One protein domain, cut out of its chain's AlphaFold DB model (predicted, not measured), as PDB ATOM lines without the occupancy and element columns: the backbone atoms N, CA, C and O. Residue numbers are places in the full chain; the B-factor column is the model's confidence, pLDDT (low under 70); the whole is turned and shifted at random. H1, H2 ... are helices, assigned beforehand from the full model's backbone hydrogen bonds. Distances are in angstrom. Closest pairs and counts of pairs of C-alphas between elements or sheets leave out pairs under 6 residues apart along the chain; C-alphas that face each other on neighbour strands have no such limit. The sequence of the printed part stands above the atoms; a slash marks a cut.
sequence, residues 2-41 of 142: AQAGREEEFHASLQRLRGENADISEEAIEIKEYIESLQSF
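This is residues 2 to 41 of the 142 residues of an uncharacterized protein of Aegilops tauschii subsp. strangulata (UniProt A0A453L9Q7). Two helices of 15 residues each, H1 and H2, make an open V, with the six-residue link between them at its point and the far end of H2 sticking out free from residue 33 on. The printed part has 40 residues, of which 30 are in the two named helices, H1 then H2 along the chain; there is no named strand, and the class is all helix. The whole is flat, 34 by 22 by 12 A, and only just loose, close to compact, with a radius of gyration of the C-alphas of 11.1 A.

Look first at H1, residues 4 to 18, then at H2, residues 25 to 39. They are close but not clearly touching; their closest C-alphas, those of His 11 and Ala 28, are 7.2 A apart. They run opposite ways at a steep tilt of 53 degrees. In H1 and H2 every O i to N i+4 pair is within hydrogen-bond range.

Find C-alpha 4 at (13.816, 28.310, 30.192); from there H1 runs 21.6 A to C-alpha 18. H2 runs 21.2 A from C-alpha 25 at (16.445, 13.744, 22.252) to C-alpha 39 at (28.153, 21.297, 38.260).

The C-alphas farthest apart, of Asn 21 and Phe 41, are 34.8 A apart. The printed part has no cut, and the link is short. Residues 2 to 5 and residue 41 have pLDDT under 70.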
ATOM      1  N   ALA A   2      14.873  33.314  33.219       48.06
ATOM      2  CA  ALA A   2      16.134  33.249  32.449       48.06
ATOM      3  C   ALA A   2      16.707  31.832  32.176       48.06
ATOM      4  O   ALA A   2      17.735  31.699  31.519       48.06
ATOM      5  N   GLN A   3      16.128  30.771  32.745       49.41
ATOM      6  CA  GLN A   3      16.630  29.395  32.597       49.41
ATOM      7  C   GLN A   3      15.928  28.660  31.444       49.41
ATOM      8  O   GLN A   3      16.609  28.054  30.631       49.41
ATOM      9  N   ALA A   4      14.613  28.862  31.291       58.53
ATOM     10  CA  ALA A   4      13.816  28.310  30.192       58.53
ATOM     11  C   ALA A   4      14.277  28.803  28.805       58.53
ATOM     12  O   ALA A   4      14.388  28.009  27.881       58.53
ATOM     13  N   GLY A   5      14.648  30.084  28.675       68.44
ATOM     14  CA  GLY A   5      15.144  30.623  27.399       68.44
ATOM     15  C   GLY A   5      16.468  30.002  26.931       68.44
ATOM     16  O   GLY A   5      16.674  29.820  25.741       68.44
ATOM     17  N   ARG A   6      17.345  29.599  27.863       76.00
ATOM     18  CA  ARG A   6      18.615  28.926  27.526       76.00
ATOM     19  C   ARG A   6      18.424  27.478  27.094       76.00
ATOM     20  O   ARG A   6      19.257  26.942  26.373       76.00
ATOM     21  N   GLU A   7      17.357  26.846  27.560       79.56
ATOM     22  CA  GLU A   7      17.039  25.463  27.228       79.56
ATOM     23  C   GLU A   7      16.456  25.371  25.813       79.56
ATOM     24  O   GLU A   7      16.905  24.543  25.023       79.56
ATOM     25  N   GLU A   8      15.561  26.292  25.442       81.38
ATOM     26  CA  GLU A   8      15.073  26.406  24.061       81.38
ATOM     27  C   GLU A   8      16.195  26.758  23.071       81.38
ATOM     28  O   GLU A   8      16.299  26.131  22.017       81.38
ATOM     29  N   GLU A   9      17.089  27.694  23.416       85.75
ATOM     30  CA  GLU A   9      18.263  28.026  22.590       85.75
ATOM     31  C   GLU A   9      19.219  26.836  22.411       85.75
ATOM     32  O   GLU A   9      19.773  26.637  21.323       85.75
ATOM     33  N   PHE A  10      19.405  26.033  23.463       86.38
ATOM     34  CA  PHE A  10      20.214  24.817  23.423       86.38
ATOM     35  C   PHE A  10      19.626  23.792  22.446       86.38
ATOM     36  O   PHE A  10      20.330  23.345  21.538       86.38
ATOM     37  N   HIS A  11      18.332  23.481  22.571       87.00
ATOM     38  CA  HIS A  11      17.654  22.544  21.673       87.00
ATOM     39  C   HIS A  11      17.639  23.050  20.221       87.00
ATOM     40  O   HIS A  11      17.949  22.288  19.308       87.00
ATOM     41  N   ALA A  12      17.375  24.342  19.994       88.19
ATOM     42  CA  ALA A  12      17.391  24.934  18.655       88.19
ATOM     43  C   ALA A  12      18.786  24.882  18.001       88.19
ATOM     44  O   ALA A  12      18.911  24.598  16.806       88.19
ATOM     45  N   SER A  13      19.847  25.124  18.776       88.25
ATOM     46  CA  SER A  13      21.231  25.054  18.287       88.25
ATOM     47  C   SER A  13      21.653  23.619  17.967       88.25
ATOM     48  O   SER A  13      22.304  23.386  16.947       88.25
ATOM     49  N   LEU A  14      21.251  22.658  18.804       88.56
ATOM     50  CA  LEU A  14      21.542  21.240  18.603       88.56
ATOM     51  C   LEU A  14      20.804  20.688  17.372       88.56
ATOM     52  O   LEU A  14      21.425  20.034  16.531       88.56
ATOM     53  N   GLN A  15      19.530  21.058  17.191       90.38
ATOM     54  CA  GLN A  15      18.742  20.709  16.001       90.38
ATOM     55  C   GLN A  15      19.367  21.285  14.727       90.38
ATOM     56  O   GLN A  15      19.460  20.610  13.705       90.38
ATOM     57  N   ARG A  16      19.868  22.525  14.782       89.38
ATOM     58  CA  ARG A  16      20.548  23.150  13.641       89.38
ATOM     59  C   ARG A  16      21.859  22.448  13.275       89.38
ATOM     60  O   ARG A  16      22.209  22.419  12.098       89.38
ATOM     61  N   LEU A  17      22.583  21.908  14.256       89.38
ATOM     62  CA  LEU A  17      23.854  21.212  14.038       89.38
ATOM     63  C   LEU A  17      23.659  19.807  13.448       89.38
ATOM     64  O   LEU A  17      24.441  19.394  12.593       89.38
ATOM     65  N   ARG A  18      22.631  19.076  13.898       87.94
ATOM     66  CA  ARG A  18      22.330  17.708  13.436       87.94
ATOM     67  C   ARG A  18      21.439  17.657  12.193       87.94
ATOM     68  O   ARG A  18      21.536  16.705  11.422       87.94
ATOM     69  N   GLY A  19      20.643  18.697  11.965       86.94
ATOM     70  CA  GLY A  19      19.701  18.825  10.854       86.94
ATOM     71  C   GLY A  19      18.246  18.809  11.332       86.94
ATOM     72  O   GLY A  19      17.925  18.181  12.334       86.94
ATOM     73  N   GLU A  20      17.351  19.476  10.592       80.88
ATOM     74  CA  GLU A  20      15.950  19.704  11.004       80.88
ATOM     75  C   GLU A  20      15.163  18.431  11.344       80.88
ATOM     76  O   GLU A  20      14.279  18.491  12.190       80.88
ATOM     77  N   ASN A  21      15.505  17.286  10.746       82.94
ATOM     78  CA  ASN A  21      14.796  16.015  10.939       82.94
ATOM     79  C   ASN A  21      15.555  15.004  11.816       82.94
ATOM     80  O   ASN A  21      15.140  13.850  11.903       82.94
ATOM     81  N   ALA A  22      16.692  15.388  12.401       83.69
ATOM     82  CA  ALA A  22      17.446  14.497  13.273       83.69
ATOM     83  C   ALA A  22      16.780  14.419  14.654       83.69
ATOM     84  O   ALA A  22      16.352  15.439  15.195       83.69
ATOM     85  N   ASP A  23      16.709  13.218  15.227       87.00
ATOM     86  CA  ASP A  23      16.323  13.056  16.627       87.00
ATOM     87  C   ASP A  23      17.505  13.450  17.518       87.00
ATOM     88  O   ASP A  23      18.552  12.804  17.504       87.00
ATOM     89  N   ILE A  24      17.346  14.548  18.257       88.62
ATOM     90  CA  ILE A  24      18.350  15.076  19.191       88.62
ATOM     91  C   ILE A  24      18.041  14.714  20.645       88.62
ATOM     92  O   ILE A  24      18.729  15.194  21.544       88.62
ATOM     93  N   SER A  25      16.981  13.940  20.901       86.19
ATOM     94  CA  SER A  25      16.445  13.744  22.252       86.19
ATOM     95  C   SER A  25      17.454  13.053  23.170       86.19
ATOM     96  O   SER A  25      17.703  13.544  24.268       86.19
ATOM     97  N   GLU A  26      18.084  11.970  22.703       86.56
ATOM     98  CA  GLU A  26      19.124  11.260  23.464       86.56
ATOM     99  C   GLU A  26      20.369  12.127  23.685       86.56
ATOM    100  O   GLU A  26      20.808  12.285  24.820       86.56
ATOM    101  N   GLU A  27      20.898  12.767  22.636       85.56
ATOM    102  CA  GLU A  27      22.090  13.625  22.738       85.56
ATOM    103  C   GLU A  27      21.846  14.825  23.672       85.56
ATOM    104  O   GLU A  27      22.710  15.202  24.463       85.56
ATOM    105  N   ALA A  28      20.648  15.412  23.633       88.38
ATOM    106  CA  ALA A  28      20.266  16.497  24.530       88.38
ATOM    107  C   ALA A  28      20.204  16.046  25.997       88.38
ATOM    108  O   ALA A  28      20.594  16.819  26.878       88.38
ATOM    109  N   ILE A  29      19.723  14.826  26.261       89.19
ATOM    110  CA  ILE A  29      19.699  14.237  27.605       89.19
ATOM    111  C   ILE A  29      21.129  13.974  28.082       89.19
ATOM    112  O   ILE A  29      21.495  14.467  29.148       89.19
ATOM    113  N   GLU A  30      21.962  13.313  27.275       86.50
ATOM    114  CA  GLU A  30      23.363  13.030  27.625       86.50
ATOM    115  C   GLU A  30      24.148  14.309  27.942       86.50
ATOM    116  O   GLU A  30      24.874  14.379  28.937       86.50
ATOM    117  N   ILE A  31      23.987  15.356  27.127       85.06
ATOM    118  CA  ILE A  31      24.668  16.635  27.353       85.06
ATOM    119  C   ILE A  31      24.180  17.291  28.651       85.06
ATOM    120  O   ILE A  31      24.999  17.837  29.396       85.06
ATOM    121  N   LYS A  32      22.875  17.248  28.950       86.56
ATOM    122  CA  LYS A  32      22.333  17.799  30.203       86.56
ATOM    123  C   LYS A  32      22.855  17.042  31.418       86.56
ATOM    124  O   LYS A  32      23.361  17.682  32.339       86.56
ATOM    125  N   GLU A  33      22.814  15.714  31.390       86.88
ATOM    126  CA  GLU A  33      23.360  14.871  32.458       86.88
ATOM    127  C   GLU A  33      24.858  15.131  32.659       86.88
ATOM    128  O   GLU A  33      25.331  15.276  33.792       86.88
ATOM    129  N   TYR A  34      25.615  15.293  31.571       79.12
ATOM    130  CA  TYR A  34      27.027  15.649  31.645       79.12
ATOM    131  C   TYR A  34      27.241  17.026  32.289       79.12
ATOM    132  O   TYR A  34      28.092  17.164  33.170       79.12
ATOM    133  N   ILE A  35      26.454  18.041  31.924       82.25
ATOM    134  CA  ILE A  35      26.542  19.385  32.520       82.25
ATOM    135  C   ILE A  35      26.188  19.359  34.011       82.25
ATOM    136  O   ILE A  35      26.884  19.998  34.803       82.25
ATOM    137  N   GLU A  36      25.149  18.628  34.412       84.56
ATOM    138  CA  GLU A  36      24.790  18.462  35.825       84.56
ATOM    139  C   GLU A  36      25.903  17.752  36.600       84.56
ATOM    140  O   GLU A  36      26.299  18.206  37.681       84.56
ATOM    141  N   SER A  37      26.501  16.714  36.008       77.62
ATOM    142  CA  SER A  37      27.668  16.048  36.589       77.62
ATOM    143  C   SER A  37      28.843  17.021  36.764       77.62
ATOM    144  O   SER A  37      29.494  17.015  37.806       77.62
ATOM    145  N   LEU A  38      29.069  17.934  35.813       72.75
ATOM    146  CA  LEU A  38      30.112  18.958  35.902       72.75
ATOM    147  C   LEU A  38      29.817  20.025  36.963       72.75
ATOM    148  O   LEU A  38      30.754  20.530  37.579       72.75
ATOM    149  N   GLN A  39      28.548  20.362  37.200       74.31
ATOM    150  CA  GLN A  39      28.153  21.297  38.260       74.31
ATOM    151  C   GLN A  39      28.362  20.723  39.665       74.31
ATOM    152  O   GLN A  39      28.548  21.493  40.608       74.31
ATOM    153  N   SER A  40      28.372  19.393  39.805       70.25
ATOM    154  CA  SER A  40      28.714  18.729  41.068       70.25
ATOM    155  C   SER A  40      30.190  18.904  41.457       70.25
ATOM    156  O   SER A  40      30.536  18.820  42.638       70.25
ATOM    157  N   PHE A  41      31.060  19.215  40.488       66.50
ATOM    158  CA  PHE A  41      32.460  19.538  40.736       66.50
ATOM    159  C   PHE A  41      32.648  21.048  40.963       66.50
ATOM    160  O   PHE A  41      32.042  21.870  40.270       66.50
TER     161      PHE A  41